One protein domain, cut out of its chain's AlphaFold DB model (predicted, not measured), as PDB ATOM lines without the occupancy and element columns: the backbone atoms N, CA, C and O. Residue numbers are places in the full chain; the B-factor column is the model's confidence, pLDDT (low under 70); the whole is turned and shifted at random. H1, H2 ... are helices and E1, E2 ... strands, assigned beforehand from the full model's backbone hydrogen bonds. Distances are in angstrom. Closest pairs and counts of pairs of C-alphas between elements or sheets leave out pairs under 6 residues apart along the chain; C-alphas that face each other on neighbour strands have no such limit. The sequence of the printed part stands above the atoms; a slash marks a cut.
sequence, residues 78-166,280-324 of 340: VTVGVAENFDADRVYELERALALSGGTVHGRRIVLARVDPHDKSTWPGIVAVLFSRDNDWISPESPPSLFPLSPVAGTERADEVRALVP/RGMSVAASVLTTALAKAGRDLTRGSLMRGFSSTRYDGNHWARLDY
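What this domain is: This is residues 78 to 166 and 280 to 324 of the 340 residues of an uncharacterized protein of Enterovirga sp. DB1703 (UniProt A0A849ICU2). This rounded body has little regular structure: short parallel pairings in the long stretch 116 to 166 continue a small parallel sheet, E1 beside E2. H1 packs on H2, which also touches H3. The 134 printed residues hold E1, H1, E2, H2, H3 in order; the class is mixed, with 52 residues in named elements. It is compact: radius of gyration of the C-alphas 13.5 A, spans 35 by 32 by 31 A.

How they stand to each other: Start at E1, residues 78 to 83, and E2, residues 108 to 115, parallel at 26 degrees; N 80 and O 111, 2.9 A apart, are within hydrogen-bond range. H1, residues 88 to 100, joins them in a strand-helix-strand unit, parallel strands with a helix between, its crossover right-handed. H2, residues 280 to 296, touches H1 at a steep tilt of 51 degrees, the same way; the closest C-alphas, Leu 98 and Ala 286, are 5.0 A apart. H2 touches H3, residues 302 to 309, at 66 degrees, steep, opposite ways; the closest C-alphas, Ala 296 and Gly 308, are 4.4 A apart. In H1, H2 and H3 every O i to N i+4 pair is within hydrogen-bond range.

Where its parts are: Find C-alpha 78 at (5.143, 5.102, -20.472), where E1 begins; E2 is 20.5 A long, H1 18.6 A, H2 24.0 A. H3 ends at C-alpha 309, (5.911, -10.662, -19.170).

The domain as a whole: Residues 167 to 279 are not printed; C-alphas 166 and 280 are 16.5 A apart. Of the links printed whole, none is long. No printed residue is under 70 in pLDDT.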
ATOM      1  N   VAL A  78       5.336   6.050 -21.571       97.69
ATOM      2  CA  VAL A  78       5.143   5.102 -20.472       97.69
ATOM      3  C   VAL A  78       6.184   5.428 -19.410       97.69
ATOM      4  O   VAL A  78       7.378   5.348 -19.689       97.69
ATOM      5  N   THR A  79       5.743   5.822 -18.222       98.25
ATOM      6  CA  THR A  79       6.626   6.176 -17.110       98.25
ATOM      7  C   THR A  79       6.823   4.977 -16.197       98.25
ATOM      8  O   THR A  79       5.864   4.432 -15.642       98.25
ATOM      9  N   VAL A  80       8.080   4.588 -16.026       98.12
ATOM     10  CA  VAL A  80       8.515   3.509 -15.145       98.12
ATOM     11  C   VAL A  80       9.326   4.125 -14.007       98.12
ATOM     12  O   VAL A  80      10.222   4.935 -14.238       98.12
ATOM     13  N   GLY A  81       8.990   3.772 -12.772       98.06
ATOM     14  CA  GLY A  81       9.710   4.213 -11.587       98.06
ATOM     15  C   GLY A  81      11.030   3.462 -11.455       98.06
ATOM     16  O   GLY A  81      11.101   2.277 -11.757       98.06
ATOM     17  N   VAL A  82      12.071   4.127 -10.982       97.69
ATOM     18  CA  VAL A  82      13.330   3.521 -10.549       97.69
ATOM     19  C   VAL A  82      13.545   3.929  -9.102       97.69
ATOM     20  O   VAL A  82      13.490   5.126  -8.804       97.69
ATOM     21  N   ALA A  83      13.782   2.953  -8.226       95.50
ATOM     22  CA  ALA A  83      13.951   3.204  -6.797       95.50
ATOM     23  C   ALA A  83      14.998   4.306  -6.536       95.50
ATOM     24  O   ALA A  83      16.072   4.329  -7.143       95.50
ATOM     25  N   GLU A  84      14.687   5.242  -5.642       93.69
ATOM     26  CA  GLU A  84      15.491   6.444  -5.393       93.69
ATOM     27  C   GLU A  84      16.887   6.169  -4.819       93.69
ATOM     28  O   GLU A  84      17.783   7.005  -4.924       93.69
ATOM     29  N   ASN A  85      17.097   4.983  -4.259       85.88
ATOM     30  CA  ASN A  85      18.371   4.507  -3.728       85.88
ATOM     31  C   ASN A  85      19.180   3.691  -4.762       85.88
ATOM     32  O   ASN A  85      20.217   3.094  -4.434       85.88
ATOM     33  N   PHE A  86      18.710   3.637  -6.012       89.06
ATOM     34  CA  PHE A  86      19.424   3.020  -7.122       89.06
ATOM     35  C   PHE A  86      20.484   3.972  -7.691       89.06
ATOM     36  O   PHE A  86      20.236   5.167  -7.826       89.06
ATOM     37  N   ASP A  87      21.656   3.448  -8.033       86.50
ATOM     38  CA  ASP A  87      22.825   4.221  -8.475       86.50
ATOM     39  C   ASP A  87      22.512   5.081  -9.723       86.50
ATOM     40  O   ASP A  87      21.952   4.582 -10.701       86.50
ATOM     41  N   ALA A  88      22.838   6.379  -9.681       88.69
ATOM     42  CA  ALA A  88      22.511   7.335 -10.742       88.69
ATOM     43  C   ALA A  88      23.211   7.000 -12.069       88.69
ATOM     44  O   ALA A  88      22.586   7.093 -13.127       88.69
ATOM     45  N   ASP A  89      24.455   6.520 -12.016       87.00
ATOM     46  CA  ASP A  89      25.190   6.099 -13.214       87.00
ATOM     47  C   ASP A  89      24.491   4.903 -13.879       87.00
ATOM     48  O   ASP A  89      24.410   4.798 -15.102       87.00
ATOM     49  N   ARG A  90      23.880   4.030 -13.069       86.62
ATOM     50  CA  ARG A  90      23.107   2.876 -13.548       86.62
ATOM     51  C   ARG A  90      21.762   3.264 -14.137       86.62
ATOM     52  O   ARG A  90      21.308   2.611 -15.074       86.62
ATOM     53  N   VAL A  91      21.135   4.327 -13.634       92.00
ATOM     54  CA  VAL A  91      19.955   4.905 -14.292       92.00
ATOM     55  C   VAL A  91      20.326   5.369 -15.696       92.00
ATOM     56  O   VAL A  91      19.631   5.016 -16.642       92.00
ATOM     57  N   TYR A  92      21.444   6.080 -15.849       91.81
ATOM     58  CA  TYR A  92      21.909   6.537 -17.159       91.81
ATOM     59  C   TYR A  92      22.207   5.369 -18.118       91.81
ATOM     60  O   TYR A  92      21.786   5.381 -19.278       91.81
ATOM     61  N   GLU A  93      22.874   4.317 -17.637       90.44
ATOM     62  CA  GLU A  93      23.096   3.091 -18.417       90.44
ATOM     63  C   GLU A  93      21.778   2.430 -18.847       90.44
ATOM     64  O   GLU A  93      21.651   1.985 -19.991       90.44
ATOM     65  N   LEU A  94      20.774   2.400 -17.966       93.06
ATOM     66  CA  LEU A  94      19.448   1.880 -18.287       93.06
ATOM     67  C   LEU A  94      18.740   2.719 -19.352       93.06
ATOM     68  O   LEU A  94      18.167   2.152 -20.281       93.06
ATOM     69  N   GLU A  95      18.785   4.049 -19.256       95.12
ATOM     70  CA  GLU A  95      18.226   4.942 -20.277       95.12
ATOM     71  C   GLU A  95      18.869   4.688 -21.639       95.12
ATOM     72  O   GLU A  95      18.171   4.549 -22.650       95.12
ATOM     73  N   ARG A  96      20.199   4.548 -21.664       94.00
ATOM     74  CA  ARG A  96      20.942   4.209 -22.878       94.00
ATOM     75  C   ARG A  96      20.532   2.841 -23.424       94.00
ATOM     76  O   ARG A  96      20.273   2.717 -24.620       94.00
ATOM     77  N   ALA A  97      20.429   1.827 -22.570       93.06
ATOM     78  CA  ALA A  97      20.009   0.484 -22.961       93.06
ATOM     79  C   ALA A  97      18.568   0.449 -23.508       93.06
ATOM     80  O   ALA A  97      18.286  -0.252 -24.484       93.06
ATOM     81  N   LEU A  98      17.657   1.233 -22.923       94.81
ATOM     82  CA  LEU A  98      16.286   1.393 -23.410       94.81
ATOM     83  C   LEU A  98      16.254   2.075 -24.780       94.81
ATOM     84  O   LEU A  98      15.536   1.612 -25.669       94.81
ATOM     85  N   ALA A  99      17.056   3.122 -24.983       93.56
ATOM     86  CA  ALA A  99      17.184   3.788 -26.278       93.56
ATOM     87  C   ALA A  99      17.698   2.826 -27.365       93.56
ATOM     88  O   ALA A  99      17.118   2.758 -28.448       93.56
ATOM     89  N   LEU A 100      18.722   2.021 -27.055       91.75
ATOM     90  CA  LEU A 100      19.268   1.004 -27.963       91.75
ATOM     91  C   LEU A 100      18.287  -0.143 -28.248       91.75
ATOM     92  O   LEU A 100      18.313  -0.719 -29.332       91.75
ATOM     93  N   SER A 101      17.379  -0.439 -27.315       86.94
ATOM     94  CA  SER A 101      16.301  -1.424 -27.501       86.94
ATOM     95  C   SER A 101      15.133  -0.893 -28.353       86.94
ATOM     96  O   SER A 101      14.114  -1.567 -28.491       86.94
ATOM     97  N   GLY A 102      15.261   0.313 -28.921       81.81
ATOM     98  CA  GLY A 102      14.270   0.970 -29.778       81.81
ATOM     99  C   GLY A 102      13.613   2.202 -29.151       81.81
ATOM    100  O   GLY A 102      12.945   2.953 -29.863       81.81
ATOM    101  N   GLY A 103      13.778   2.430 -27.839       78.50
ATOM    102  CA  GLY A 103      13.357   3.630 -27.091       78.50
ATOM    103  C   GLY A 103      11.850   3.918 -27.044       78.50
ATOM    104  O   GLY A 103      11.390   4.733 -26.238       78.50
ATOM    105  N   THR A 104      11.069   3.257 -27.895       90.38
ATOM    106  CA  THR A 104       9.639   3.459 -28.065       90.38
ATOM    107  C   THR A 104       8.919   2.128 -28.234       90.38
ATOM    108  O   THR A 104       9.404   1.211 -28.890       90.38
ATOM    109  N   VAL A 105       7.730   2.028 -27.647       92.94
ATOM    110  CA  VAL A 105       6.846   0.870 -27.768       92.94
ATOM    111  C   VAL A 105       5.458   1.366 -28.127       92.94
ATOM    112  O   VAL A 105       4.884   2.191 -27.417       92.94
ATOM    113  N   HIS A 106       4.914   0.889 -29.248       94.44
ATOM    114  CA  HIS A 106       3.596   1.308 -29.747       94.44
ATOM    115  C   HIS A 106       3.440   2.837 -29.874       94.44
ATOM    116  O   HIS A 106       2.373   3.379 -29.599       94.44
ATOM    117  N   GLY A 107       4.512   3.537 -30.269       94.25
ATOM    118  CA  GLY A 107       4.536   5.001 -30.397       94.25
ATOM    119  C   GLY A 107       4.720   5.764 -29.079       94.25
ATOM    120  O   GLY A 107       4.670   6.992 -29.078       94.25
ATOM    121  N   ARG A 108       4.948   5.066 -27.959       97.06
ATOM    122  CA  ARG A 108       5.207   5.675 -26.650       97.06
ATOM    123  C   ARG A 108       6.672   5.562 -26.273       97.06
ATOM    124  O   ARG A 108       7.222   4.468 -26.324       97.06
ATOM    125  N   ARG A 109       7.284   6.654 -25.828       97.12
ATOM    126  CA  ARG A 109       8.634   6.652 -25.252       97.12
ATOM    127  C   ARG A 109       8.613   6.107 -23.825       97.12
ATOM    128  O   ARG A 109       7.749   6.496 -23.040       97.12
ATOM    129  N   ILE A 110       9.569   5.252 -23.479       97.56
ATOM    130  CA  ILE A 110       9.765   4.819 -22.091       97.56
ATOM    131  C   ILE A 110      10.520   5.932 -21.354       97.56
ATOM    132  O   ILE A 110      11.559   6.388 -21.822       97.56
ATOM    133  N   VAL A 111       9.971   6.405 -20.237       97.50
ATOM    134  CA  VAL A 111      10.553   7.461 -19.398       97.50
ATOM    135  C   VAL A 111      10.806   6.892 -18.012       97.50
ATOM    136  O   VAL A 111       9.942   6.210 -17.463       97.50
ATOM    137  N   LEU A 112      11.974   7.181 -17.447       97.62
ATOM    138  CA  LEU A 112      12.308   6.798 -16.082       97.62
ATOM    139  C   LEU A 112      12.004   7.951 -15.124       97.62
ATOM    140  O   LEU A 112      12.293   9.109 -15.423       97.62
ATOM    141  N   ALA A 113      11.418   7.635 -13.974       97.50
ATOM    142  CA  ALA A 113      11.192   8.579 -12.886       97.50
ATOM    143  C   ALA A 113      11.781   8.019 -11.592       97.50
ATOM    144  O   ALA A 113      11.691   6.821 -11.340       97.50
ATOM    145  N   ARG A 114      12.381   8.871 -10.761       97.12
ATOM    146  CA  ARG A 114      12.843   8.462  -9.429       97.12
ATOM    147  C   ARG A 114      11.645   8.356  -8.495       97.12
ATOM    148  O   ARG A 114      10.805   9.251  -8.500       97.12
ATOM    149  N   VAL A 115      11.567   7.262  -7.747       97.25
ATOM    150  CA  VAL A 115      10.457   6.981  -6.830       97.25
ATOM    151  C   VAL A 115      10.991   6.425  -5.522       97.25
ATOM    152  O   VAL A 115      11.920   5.617  -5.539       97.25
ATOM    153  N   ASP A 116      10.384   6.822  -4.412       96.62
ATOM    154  CA  ASP A 116      10.531   6.108  -3.150       96.62
ATOM    155  C   ASP A 116       9.456   5.008  -3.110       96.62
ATOM    156  O   ASP A 116       8.260   5.320  -3.090       96.62
ATOM    157  N   PRO A 117       9.836   3.715  -3.140       93.88
ATOM    158  CA  PRO A 117       8.872   2.625  -3.076       93.88
ATOM    159  C   PRO A 117       7.996   2.659  -1.816       93.88
ATOM    160  O   PRO A 117       6.874   2.167  -1.870       93.88
ATOM    161  N   HIS A 118       8.452   3.273  -0.720       94.69
ATOM    162  CA  HIS A 118       7.724   3.349   0.551       94.69
ATOM    163  C   HIS A 118       6.800   4.563   0.656       94.69
ATOM    164  O   HIS A 118       5.813   4.529   1.395       94.69
ATOM    165  N   ASP A 119       7.060   5.614  -0.122       95.69
ATOM    166  CA  ASP A 119       6.195   6.786  -0.183       95.69
ATOM    167  C   ASP A 119       5.170   6.659  -1.318       95.69
ATOM    168  O   ASP A 119       5.428   6.978  -2.487       95.69
ATOM    169  N   LYS A 120       3.946   6.260  -0.945       93.25
ATOM    170  CA  LYS A 120       2.793   6.157  -1.857       93.25
ATOM    171  C   LYS A 120       2.500   7.449  -2.621       93.25
ATOM    172  O   LYS A 120       1.878   7.387  -3.683       93.25
ATOM    173  N   SER A 121       2.920   8.609  -2.109       93.75
ATOM    174  CA  SER A 121       2.735   9.895  -2.783       93.75
ATOM    175  C   SER A 121       3.557  10.016  -4.074       93.75
ATOM    176  O   SER A 121       3.201  10.809  -4.947       93.75
ATOM    177  N   THR A 122       4.589   9.180  -4.244       93.44
ATOM    178  CA  THR A 122       5.463   9.150  -5.432       93.44
ATOM    179  C   THR A 122       4.980   8.197  -6.533       93.44
ATOM    180  O   THR A 122       5.457   8.250  -7.667       93.44
ATOM    181  N   TRP A 123       4.005   7.331  -6.236       93.12
ATOM    182  CA  TRP A 123       3.451   6.348  -7.176       93.12
ATOM    183  C   TRP A 123       2.503   6.898  -8.265       93.12
ATOM    184  O   TRP A 123       2.341   6.225  -9.296       93.12
ATOM    185  N   PRO A 124       1.817   8.051  -8.101       93.38
ATOM    186  CA  PRO A 124       0.986   8.611  -9.159       93.38
ATOM    187  C   PRO A 124       1.786   8.830 -10.445       93.38
ATOM    188  O   PRO A 124       2.823   9.484 -10.460       93.38
ATOM    189  N   GLY A 125       1.284   8.298 -11.560       94.62
ATOM    190  CA  GLY A 125       1.981   8.382 -12.840       94.62
ATOM    191  C   GLY A 125       3.074   7.331 -13.043       94.62
ATOM    192  O   GLY A 125       3.884   7.521 -13.944       94.62
ATOM    193  N   ILE A 126       3.086   6.237 -12.273       97.25
ATOM    194  CA  ILE A 126       4.050   5.133 -12.398       97.25
ATOM    195  C   ILE A 126       3.340   3.812 -12.724       97.25
ATOM    196  O   ILE A 126       2.409   3.395 -12.018       97.25
ATOM    197  N   VAL A 127       3.812   3.130 -13.777       97.31
ATOM    198  CA  VAL A 127       3.262   1.827 -14.198       97.31
ATOM    199  C   VAL A 127       3.896   0.645 -13.462       97.31
ATOM    200  O   VAL A 127       3.234  -0.360 -13.244       97.31
ATOM    201  N   ALA A 128       5.167   0.750 -13.077       98.00
ATOM    202  CA  ALA A 128       5.930  -0.278 -12.370       98.00
ATOM    203  C   ALA A 128       7.174   0.354 -11.732       98.00
ATOM    204  O   ALA A 128       7.610   1.406 -12.204       98.00
ATOM    205  N   VAL A 129       7.757  -0.281 -10.714       98.19
ATOM    206  CA  VAL A 129       8.997   0.174 -10.057       98.19
ATOM    207  C   VAL A 129      10.134  -0.798 -10.358       98.19
ATOM    208  O   VAL A 129       9.964  -2.003 -10.211       98.19
ATOM    209  N   LEU A 130      11.291  -0.282 -10.776       97.06
ATOM    210  CA  LEU A 130      12.496  -1.058 -11.056       97.06
ATOM    211  C   LEU A 130      13.487  -1.019  -9.892       97.06
ATOM    212  O   LEU A 130      13.677   0.031  -9.272       97.06
ATOM    213  N   PHE A 131      14.203  -2.128  -9.698       93.56
ATOM    214  CA  PHE A 131      15.425  -2.204  -8.886       93.56
ATOM    215  C   PHE A 131      15.263  -1.776  -7.420       93.56
ATOM    216  O   PHE A 131      16.201  -1.242  -6.823       93.56
ATOM    217  N   SER A 132      14.096  -2.040  -6.820       92.38
ATOM    218  CA  SER A 132      13.927  -1.875  -5.372       92.38
ATOM    219  C   SER A 132      14.863  -2.808  -4.599       92.38
ATOM    220  O   SER A 132      15.134  -3.931  -5.033       92.38
ATOM    221  N   ARG A 133      15.366  -2.345  -3.451       88.00
ATOM    222  CA  ARG A 133      16.236  -3.127  -2.552       88.00
ATOM    223  C   ARG A 133      15.472  -3.923  -1.500       88.00
ATOM    224  O   ARG A 133      16.068  -4.762  -0.837       88.00
ATOM    225  N   ASP A 134      14.180  -3.670  -1.379       86.81
ATOM    226  CA  ASP A 134      13.234  -4.359  -0.514       86.81
ATOM    227  C   ASP A 134      11.902  -4.535  -1.263       86.81
ATOM    228  O   ASP A 134      11.676  -3.946  -2.328       86.81
ATOM    229  N   ASN A 135      11.069  -5.440  -0.757       87.81
ATOM    230  CA  ASN A 135       9.798  -5.839  -1.369       87.81
ATOM    231  C   ASN A 135       8.637  -5.802  -0.353       87.81
ATOM    232  O   ASN A 135       7.557  -6.307  -0.639       87.81
ATOM    233  N   ASP A 136       8.847  -5.244   0.837       91.62
ATOM    234  CA  ASP A 136       7.845  -5.112   1.904       91.62
ATOM    235  C   ASP A 136       6.800  -4.015   1.625       91.62
ATOM    236  O   ASP A 136       5.699  -4.063   2.170       91.62
ATOM    237  N   TRP A 137       7.093  -3.081   0.716       92.00
ATOM    238  CA  TRP A 137       6.136  -2.093   0.197       92.00
ATOM    239  C   TRP A 137       5.106  -2.683  -0.786       92.00
ATOM    240  O   TRP A 137       4.100  -2.035  -1.108       92.00
ATOM    241  N   ILE A 138       5.346  -3.901  -1.286       92.94
ATOM    242  CA  ILE A 138       4.509  -4.523  -2.310       92.94
ATOM    243  C   ILE A 138       3.149  -4.885  -1.719       92.94
ATOM    244  O   ILE A 138       3.017  -5.630  -0.752       92.94
ATOM    245  N   SER A 139       2.110  -4.363  -2.356       89.88
ATOM    246  CA  SER A 139       0.711  -4.634  -2.041       89.88
ATOM    247  C   SER A 139      -0.131  -4.647  -3.319       89.88
ATOM    248  O   SER A 139       0.310  -4.116  -4.343       89.88
ATOM    249  N   PRO A 140      -1.369  -5.173  -3.288       84.88
ATOM    250  CA  PRO A 140      -2.239  -5.199  -4.468       84.88
ATOM    251  C   PRO A 140      -2.510  -3.828  -5.118       84.88
ATOM    252  O   PRO A 140      -2.880  -3.771  -6.286       84.88
ATOM    253  N   GLU A 141      -2.343  -2.725  -4.382       85.50
ATOM    254  CA  GLU A 141      -2.539  -1.355  -4.884       85.50
ATOM    255  C   GLU A 141      -1.246  -0.720  -5.432       85.50
ATOM    256  O   GLU A 141      -1.281   0.258  -6.192       85.50
ATOM    257  N   SER A 142      -0.094  -1.264  -5.037       93.69
ATOM    258  CA  SER A 142       1.217  -0.760  -5.439       93.69
ATOM    259  C   SER A 142       1.509  -1.056  -6.917       93.69
ATOM    260  O   SER A 142       0.953  -2.000  -7.489       93.69
ATOM    261  N   PRO A 143       2.353  -0.257  -7.593       96.50
ATOM    262  CA  PRO A 143       2.897  -0.671  -8.879       96.50
ATOM    263  C   PRO A 143       3.699  -1.978  -8.716       96.50
ATOM    264  O   PRO A 143       4.381  -2.135  -7.708       96.50
ATOM    265  N   PRO A 144       3.686  -2.901  -9.692       97.38
ATOM    266  CA  PRO A 144       4.488  -4.117  -9.601       97.38
ATOM    267  C   PRO A 144       5.989  -3.799  -9.504       97.38
ATOM    268  O   PRO A 144       6.485  -2.867 -10.148       97.38
ATOM    269  N   SER A 145       6.708  -4.615  -8.733       97.44
ATOM    270  CA  SER A 145       8.165  -4.575  -8.597       97.44
ATOM    271  C   SER A 145       8.807  -5.399  -9.709       97.44
ATOM    272  O   SER A 145       8.636  -6.620  -9.803       97.44
ATOM    273  N   LEU A 146       9.550  -4.741 -10.588       97.88
ATOM    274  CA  LEU A 146      10.302  -5.397 -11.646       97.88
ATOM    275  C   LEU A 146      11.793  -5.312 -11.332       97.88
ATOM    276  O   LEU A 146      12.347  -4.289 -10.949       97.88
ATOM    277  N   PHE A 147      12.455  -6.427 -11.548       95.12
ATOM    278  CA  PHE A 147      13.877  -6.644 -11.378       95.12
ATOM    279  C   PHE A 147      14.376  -6.183 -10.000       95.12
ATOM    280  O   PHE A 147      15.341  -5.419  -9.946       95.12
ATOM    281  N   PRO A 148      13.731  -6.604  -8.890       93.12
ATOM    282  CA  PRO A 148      14.197  -6.238  -7.559       93.12
ATOM    283  C   PRO A 148      15.644  -6.693  -7.354       93.12
ATOM    284  O   PRO A 148      16.083  -7.716  -7.889       93.12
ATOM    285  N   LEU A 149      16.381  -5.900  -6.583       86.81
ATOM    286  CA  LEU A 149      17.738  -6.212  -6.140       86.81
ATOM    287  C   LEU A 149      17.731  -7.068  -4.875       86.81
ATOM    288  O   LEU A 149      18.710  -7.764  -4.608       86.81
ATOM    289  N   SER A 150      16.640  -7.017  -4.109       84.88
ATOM    290  CA  SER A 150      16.385  -7.950  -3.021       84.88
ATOM    291  C   SER A 150      16.206  -9.375  -3.549       84.88
ATOM    292  O   SER A 150      15.680  -9.586  -4.648       84.88
ATOM    293  N   PRO A 151      16.588 -10.378  -2.745       86.81
ATOM    294  CA  PRO A 151      16.221 -11.757  -2.999       86.81
ATOM    295  C   PRO A 151      14.714 -11.937  -3.210       86.81
ATOM    296  O   PRO A 151      13.899 -11.332  -2.517       86.81
ATOM    297  N   VAL A 152      14.364 -12.830  -4.134       91.06
ATOM    298  CA  VAL A 152      12.989 -13.293  -4.356       91.06
ATOM    299  C   VAL A 152      12.891 -14.777  -4.027       91.06
ATOM    300  O   VAL A 152      13.740 -15.567  -4.442       91.06
ATOM    301  N   ALA A 153      11.871 -15.178  -3.281       91.19
ATOM    302  CA  ALA A 153      11.617 -16.565  -2.905       91.19
ATOM    303  C   ALA A 153      11.160 -17.422  -4.097       91.19
ATOM    304  O   ALA A 153      11.311 -18.641  -4.081       91.19
ATOM    305  N   GLY A 154      10.608 -16.798  -5.141       90.00
ATOM    306  CA  GLY A 154       9.970 -17.465  -6.275       90.00
ATOM    307  C   GLY A 154       8.519 -17.880  -6.006       90.00
ATOM    308  O   GLY A 154       7.869 -18.411  -6.906       90.00
ATOM    309  N   THR A 155       8.014 -17.642  -4.792       92.75
ATOM    310  CA  THR A 155       6.621 -17.876  -4.376       92.75
ATOM    311  C   THR A 155       5.781 -16.602  -4.381       92.75
ATOM    312  O   THR A 155       4.591 -16.660  -4.078       92.75
ATOM    313  N   GLU A 156       6.386 -15.454  -4.691       94.12
ATOM    314  CA  GLU A 156       5.678 -14.192  -4.867       94.12
ATOM    315  C   GLU A 156       4.623 -14.317  -5.963       94.12
ATOM    316  O   GLU A 156       4.707 -15.156  -6.870       94.12
ATOM    317  N   ARG A 157       3.619 -13.444  -5.916       95.44
ATOM    318  CA  ARG A 157       2.621 -13.451  -6.966       95.44
ATOM    319  C   ARG A 157       3.207 -12.884  -8.249       95.44
ATOM    320  O   ARG A 157       3.807 -11.810  -8.297       95.44
ATOM    321  N   ALA A 158       2.962 -13.599  -9.340       95.62
ATOM    322  CA  ALA A 158       3.384 -13.175 -10.661       95.62
ATOM    323  C   ALA A 158       2.544 -12.000 -11.211       95.62
ATOM    324  O   ALA A 158       2.706 -11.622 -12.358       95.62
ATOM    325  N   ASP A 159       1.638 -11.381 -10.487       94.06
ATOM    326  CA  ASP A 159       1.091 -10.069 -10.856       94.06
ATOM    327  C   ASP A 159       1.757  -8.922 -10.083       94.06
ATOM    328  O   ASP A 159       1.555  -7.767 -10.437       94.06
ATOM    329  N   GLU A 160       2.634  -9.240  -9.128       95.69
ATOM    330  CA  GLU A 160       3.284  -8.276  -8.236       95.69
ATOM    331  C   GLU A 160       4.798  -8.174  -8.486       95.69
ATOM    332  O   GLU A 160       5.342  -7.073  -8.444       95.69
ATOM    333  N   VAL A 161       5.484  -9.288  -8.792       97.19
ATOM    334  CA  VAL A 161       6.959  -9.325  -8.901       97.19
ATOM    335  C   VAL A 161       7.459  -9.984 -10.190       97.19
ATOM    336  O   VAL A 161       6.959 -11.029 -10.619       97.19
ATOM    337  N   ARG A 162       8.501  -9.405 -10.805       97.56
ATOM    338  CA  ARG A 162       9.296 -10.028 -11.886       97.56
ATOM    339  C   ARG A 162      10.785  -9.873 -11.634       97.56
ATOM    340  O   ARG A 162      11.292  -8.785 -11.808       97.56
ATOM    341  N   ALA A 163      11.523 -10.927 -11.319       95.00
ATOM    342  CA  ALA A 163      12.979 -10.867 -11.176       95.00
ATOM    343  C   ALA A 163      13.726 -11.286 -12.453       95.00
ATOM    344  O   ALA A 163      13.145 -11.897 -13.349       95.00
ATOM    345  N   LEU A 164      15.019 -10.949 -12.523       93.25
ATOM    346  CA  LEU A 164      15.965 -11.393 -13.568       93.25
ATOM    347  C   LEU A 164      16.881 -12.532 -13.097       93.25
ATOM    348  O   LEU A 164      17.778 -12.949 -13.830       93.25
ATOM    349  N   VAL A 165      16.709 -12.972 -11.851       91.31
ATOM    350  CA  VAL A 165      17.602 -13.901 -11.158       91.31
ATOM    351  C   VAL A 165      16.819 -15.096 -10.622       91.31
ATOM    352  O   VAL A 165      15.626 -14.951 -10.348       91.31
ATOM    353  N   PRO A 166      17.468 -16.262 -10.442       93.75
ATOM    354  CA  PRO A 166      16.841 -17.435  -9.841       93.75
ATOM    355  C   PRO A 166      16.267 -17.166  -8.445       93.75
ATOM    356  O   PRO A 166      16.747 -16.258  -7.759       93.75
ATOM    357  N   ARG A 280      25.487  -5.079 -18.921       78.56
ATOM    358  CA  ARG A 280      24.803  -6.364 -19.197       78.56
ATOM    359  C   ARG A 280      23.451  -6.485 -18.501       78.56
ATOM    360  O   ARG A 280      22.447  -6.737 -19.164       78.56
ATOM    361  N   GLY A 281      23.406  -6.253 -17.191       83.56
ATOM    362  CA  GLY A 281      22.156  -6.314 -16.430       83.56
ATOM    363  C   GLY A 281      21.147  -5.253 -16.876       83.56
ATOM    364  O   GLY A 281      19.969  -5.565 -17.040       83.56
ATOM    365  N   MET A 282      21.609  -4.027 -17.156       90.06
ATOM    366  CA  MET A 282      20.755  -2.943 -17.661       90.06
ATOM    367  C   MET A 282      20.228  -3.238 -19.073       90.06
ATOM    368  O   MET A 282      19.051  -3.014 -19.344       90.06
ATOM    369  N   SER A 283      21.049  -3.823 -19.947       90.38
ATOM    370  CA  SER A 283      20.651  -4.249 -21.296       90.38
ATOM    371  C   SER A 283      19.631  -5.381 -21.269       90.38
ATOM    372  O   SER A 283      18.656  -5.350 -22.018       90.38
ATOM    373  N   VAL A 284      19.814  -6.366 -20.386       91.94
ATOM    374  CA  VAL A 284      18.845  -7.455 -20.190       91.94
ATOM    375  C   VAL A 284      17.533  -6.895 -19.650       91.94
ATOM    376  O   VAL A 284      16.481  -7.171 -20.223       91.94
ATOM    377  N   ALA A 285      17.582  -6.060 -18.608       94.12
ATOM    378  CA  ALA A 285      16.403  -5.412 -18.042       94.12
ATOM    379  C   ALA A 285      15.641  -4.595 -19.096       94.12
ATOM    380  O   ALA A 285      14.433  -4.771 -19.258       94.12
ATOM    381  N   ALA A 286      16.348  -3.756 -19.861       95.19
ATOM    382  CA  ALA A 286      15.778  -2.958 -20.940       95.19
ATOM    383  C   ALA A 286      15.154  -3.831 -22.039       95.19
ATOM    384  O   ALA A 286      14.024  -3.573 -22.459       95.19
ATOM    385  N   SER A 287      15.843  -4.893 -22.470       94.69
ATOM    386  CA  SER A 287      15.362  -5.819 -23.502       94.69
ATOM    387  C   SER A 287      14.103  -6.570 -23.057       94.69
ATOM    388  O   SER A 287      13.104  -6.613 -23.784       94.69
ATOM    389  N   VAL A 288      14.113  -7.114 -21.836       96.19
ATOM    390  CA  VAL A 288      12.978  -7.836 -21.250       96.19
ATOM    391  C   VAL A 288      11.782  -6.901 -21.063       96.19
ATOM    392  O   VAL A 288      10.675  -7.252 -21.474       96.19
ATOM    393  N   LEU A 289      11.994  -5.704 -20.503       97.50
ATOM    394  CA  LEU A 289      10.943  -4.705 -20.295       97.50
ATOM    395  C   LEU A 289      10.326  -4.251 -21.622       97.50
ATOM    396  O   LEU A 289       9.105  -4.260 -21.767       97.50
ATOM    397  N   THR A 290      11.155  -3.917 -22.613       97.12
ATOM    398  CA  THR A 290      10.695  -3.490 -23.944       97.12
ATOM    399  C   THR A 290       9.894  -4.600 -24.628       97.12
ATOM    400  O   THR A 290       8.823  -4.347 -25.178       97.12
ATOM    401  N   THR A 291      10.353  -5.852 -24.526       97.00
ATOM    402  CA  THR A 291       9.640  -7.023 -25.059       97.00
ATOM    403  C   THR A 291       8.296  -7.233 -24.364       97.00
ATOM    404  O   THR A 291       7.288  -7.474 -25.031       97.00
ATOM    405  N   ALA A 292       8.255  -7.126 -23.033       97.69
ATOM    406  CA  ALA A 292       7.024  -7.264 -22.262       97.69
ATOM    407  C   ALA A 292       6.015  -6.155 -22.599       97.69
ATOM    408  O   ALA A 292       4.848  -6.454 -22.848       97.69
ATOM    409  N   LEU A 293       6.465  -4.901 -22.702       97.38
ATOM    410  CA  LEU A 293       5.642  -3.767 -23.133       97.38
ATOM    411  C   LEU A 293       5.115  -3.955 -24.563       97.38
ATOM    412  O   LEU A 293       3.948  -3.675 -24.837       97.38
ATOM    413  N   ALA A 294       5.945  -4.458 -25.482       97.06
ATOM    414  CA  ALA A 294       5.519  -4.726 -26.853       97.06
ATOM    415  C   ALA A 294       4.402  -5.781 -26.887       97.06
ATOM    416  O   ALA A 294       3.399  -5.593 -27.580       97.06
ATOM    417  N   LYS A 295       4.537  -6.844 -26.085       96.94
ATOM    418  CA  LYS A 295       3.545  -7.922 -25.949       96.94
ATOM    419  C   LYS A 295       2.276  -7.502 -25.209       96.94
ATOM    420  O   LYS A 295       1.213  -8.035 -25.505       96.94
ATOM    421  N   ALA A 296       2.366  -6.537 -24.295       96.19
ATOM    422  CA  ALA A 296       1.211  -5.969 -23.600       96.19
ATOM    423  C   ALA A 296       0.240  -5.247 -24.555       96.19
ATOM    424  O   ALA A 296      -0.963  -5.209 -24.308       96.19
ATOM    425  N   GLY A 297       0.748  -4.734 -25.681       94.94
ATOM    426  CA  GLY A 297      -0.062  -4.124 -26.732       94.94
ATOM    427  C   GLY A 297      -0.343  -2.632 -26.521       94.94
ATOM    428  O   GLY A 297       0.256  -1.957 -25.683       94.94
ATOM    429  N   ARG A 298      -1.245  -2.083 -27.345       93.62
ATOM    430  CA  ARG A 298      -1.564  -0.644 -27.341       93.62
ATOM    431  C   ARG A 298      -2.387  -0.213 -26.129       93.62
ATOM    432  O   ARG A 298      -2.187   0.909 -25.664       93.62
ATOM    433  N   ASP A 299      -3.272  -1.063 -25.623       91.62
ATOM    434  CA  ASP A 299      -4.089  -0.786 -24.434       91.62
ATOM    435  C   ASP A 299      -3.335  -1.181 -23.157       91.62
ATOM    436  O   ASP A 299      -3.671  -2.143 -22.469       91.62
ATOM    437  N   LEU A 300      -2.229  -0.476 -22.911       94.50
ATOM    438  CA  LEU A 300      -1.311  -0.786 -21.824       94.50
ATOM    439  C   LEU A 300      -1.929  -0.416 -20.466       94.50
ATOM    440  O   LEU A 300      -2.198   0.749 -20.183       94.50
ATOM    441  N   THR A 301      -2.072  -1.429 -19.625       94.31
ATOM    442  CA  THR A 301      -2.302  -1.375 -18.177       94.31
ATOM    443  C   THR A 301      -1.221  -2.154 -17.417       94.31
ATOM    444  O   THR A 301      -0.514  -2.963 -18.033       94.31
ATOM    445  N   ARG A 302      -1.128  -2.001 -16.089       95.12
ATOM    446  CA  ARG A 302      -0.280  -2.839 -15.217       95.12
ATOM    447  C   ARG A 302      -0.550  -4.327 -15.448       95.12
ATOM    448  O   ARG A 302       0.365  -5.073 -15.788       95.12
ATOM    449  N   GLY A 303      -1.808  -4.755 -15.407       93.62
ATOM    450  CA  GLY A 303      -2.196  -6.138 -15.680       93.62
ATOM    451  C   GLY A 303      -1.794  -6.618 -17.080       93.62
ATOM    452  O   GLY A 303      -1.323  -7.747 -17.237       93.62
ATOM    453  N   SER A 304      -1.926  -5.776 -18.112       95.25
ATOM    454  CA  SER A 304      -1.468  -6.128 -19.466       95.25
ATOM    455  C   SER A 304       0.058  -6.233 -19.564       95.25
ATOM    456  O   SER A 304       0.547  -7.128 -20.250       95.25
ATOM    457  N   LEU A 305       0.809  -5.392 -18.836       97.38
ATOM    458  CA  LEU A 305       2.266  -5.460 -18.738       97.38
ATOM    459  C   LEU A 305       2.691  -6.789 -18.116       97.38
ATOM    460  O   LEU A 305       3.508  -7.506 -18.695       97.38
ATOM    461  N   MET A 306       2.080  -7.169 -16.992       97.19
ATOM    462  CA  MET A 306       2.392  -8.426 -16.304       97.19
ATOM    463  C   MET A 306       2.039  -9.656 -17.150       97.19
ATOM    464  O   MET A 306       2.808 -10.622 -17.175       97.19
ATOM    465  N   ARG A 307       0.942  -9.611 -17.921       96.06
ATOM    466  CA  ARG A 307       0.630 -10.635 -18.940       96.06
ATOM    467  C   ARG A 307       1.642 -10.646 -20.085       96.06
ATOM    468  O   ARG A 307       2.025 -11.722 -20.542       96.06
ATOM    469  N   GLY A 308       2.095  -9.472 -20.523       97.31
ATOM    470  CA  GLY A 308       3.176  -9.318 -21.492       97.31
ATOM    471  C   GLY A 308       4.421 -10.074 -21.036       97.31
ATOM    472  O   GLY A 308       4.921 -10.924 -21.772       97.31
ATOM    473  N   PHE A 309       4.833  -9.883 -19.778       98.00
ATOM    474  CA  PHE A 309       5.911 -10.662 -19.170       98.00
ATOM    475  C   PHE A 309       5.651 -12.166 -19.188       98.00
ATOM    476  O   PHE A 309       6.556 -12.903 -19.547       98.00
ATOM    477  N   SER A 310       4.445 -12.641 -18.870       96.94
ATOM    478  CA  SER A 310       4.128 -14.084 -18.866       96.94
ATOM    479  C   SER A 310       4.273 -14.766 -20.233       96.94
ATOM    480  O   SER A 310       4.195 -15.988 -20.323       96.94
ATOM    481  N   SER A 311       4.488 -13.994 -21.299       96.50
ATOM    482  CA  SER A 311       4.801 -14.485 -22.644       96.50
ATOM    483  C   SER A 311       6.215 -14.115 -23.113       96.50
ATOM    484  O   SER A 311       6.583 -14.400 -24.255       96.50
ATOM    485  N   THR A 312       7.029 -13.483 -22.263       97.50
ATOM    486  CA  THR A 312       8.393 -13.032 -22.561       97.50
ATOM    487  C   THR A 312       9.424 -14.135 -22.347       97.50
ATOM    488  O   THR A 312       9.410 -14.859 -21.354       97.50
ATOM    489  N   ARG A 313      10.348 -14.219 -23.304       97.19
ATOM    490  CA  ARG A 313      11.565 -15.021 -23.238       97.19
ATOM    491  C   ARG A 313      12.745 -14.142 -23.626       97.19
ATOM    492  O   ARG A 313      12.579 -13.247 -24.454       97.19
ATOM    493  N   TYR A 314      13.896 -14.411 -23.035       94.69
ATOM    494  CA  TYR A 314      15.168 -13.785 -23.344       94.69
ATOM    495  C   TYR A 314      16.212 -14.888 -23.523       94.69
ATOM    496  O   TYR A 314      16.495 -15.634 -22.585       94.69
ATOM    497  N   ASP A 315      16.777 -14.961 -24.726       92.50
ATOM    498  CA  ASP A 315      17.737 -15.987 -25.149       92.50
ATOM    499  C   ASP A 315      19.093 -15.345 -25.540       92.50
ATOM    500  O   ASP A 315      19.757 -15.789 -26.472       92.50
ATOM    501  N   GLY A 316      19.489 -14.244 -24.885       83.06
ATOM    502  CA  GLY A 316      20.732 -13.529 -25.203       83.06
ATOM    503  C   GLY A 316      22.002 -14.237 -24.712       83.06
ATOM    504  O   GLY A 316      22.003 -14.896 -23.680       83.06
ATOM    505  N   ASN A 317      23.119 -14.039 -25.419       75.38
ATOM    506  CA  ASN A 317      24.382 -14.773 -25.208       75.38
ATOM    507  C   ASN A 317      25.140 -14.436 -23.908       75.38
ATOM    508  O   ASN A 317      26.182 -15.027 -23.630       75.38
ATOM    509  N   HIS A 318      24.691 -13.436 -23.151       73.38
ATOM    510  CA  HIS A 318      25.467 -12.836 -22.059       73.38
ATOM    511  C   HIS A 318      24.732 -12.806 -20.717       73.38
ATOM    512  O   HIS A 318      25.220 -12.189 -19.771       73.38
ATOM    513  N   TRP A 319      23.575 -13.458 -20.642       83.44
ATOM    514  CA  TRP A 319      22.791 -13.630 -19.426       83.44
ATOM    515  C   TRP A 319      22.152 -15.012 -19.446       83.44
ATOM    516  O   TRP A 319      21.911 -15.563 -20.522       83.44
ATOM    517  N   ALA A 320      21.828 -15.540 -18.269       86.00
ATOM    518  CA  ALA A 320      21.062 -16.771 -18.176       86.00
ATOM    519  C   ALA A 320      19.767 -16.647 -18.988       86.00
ATOM    520  O   ALA A 320      19.089 -15.619 -18.965       86.00
ATOM    521  N   ARG A 321      19.392 -17.721 -19.683       93.06
ATOM    522  CA  ARG A 321      18.113 -17.777 -20.386       93.06
ATOM    523  C   ARG A 321      16.967 -17.434 -19.428       93.06
ATOM    524  O   ARG A 321      16.844 -18.072 -18.380       93.06
ATOM    525  N   LEU A 322      16.113 -16.483 -19.812       95.81
ATOM    526  CA  LEU A 322      14.892 -16.146 -19.078       95.81
ATOM    527  C   LEU A 322      13.675 -16.632 -19.868       95.81
ATOM    528  O   LEU A 322      13.496 -16.296 -21.032       95.81
ATOM    529  N   ASP A 323      12.815 -17.406 -19.230       97.69
ATOM    530  CA  ASP A 323      11.555 -17.912 -19.747       97.69
ATOM    531  C   ASP A 323      10.439 -17.720 -18.712       97.69
ATOM    532  O   ASP A 323      10.142 -18.601 -17.899       97.69
ATOM    533  N   TYR A 324       9.777 -16.564 -18.771       97.56
ATOM    534  CA  TYR A 324       8.651 -16.236 -17.893       97.56
ATOM    535  C   TYR A 324       7.384 -17.048 -18.206       97.56
ATOM    536  O   TYR A 324       6.435 -17.016 -17.426       97.56
TER     537      TYR A 324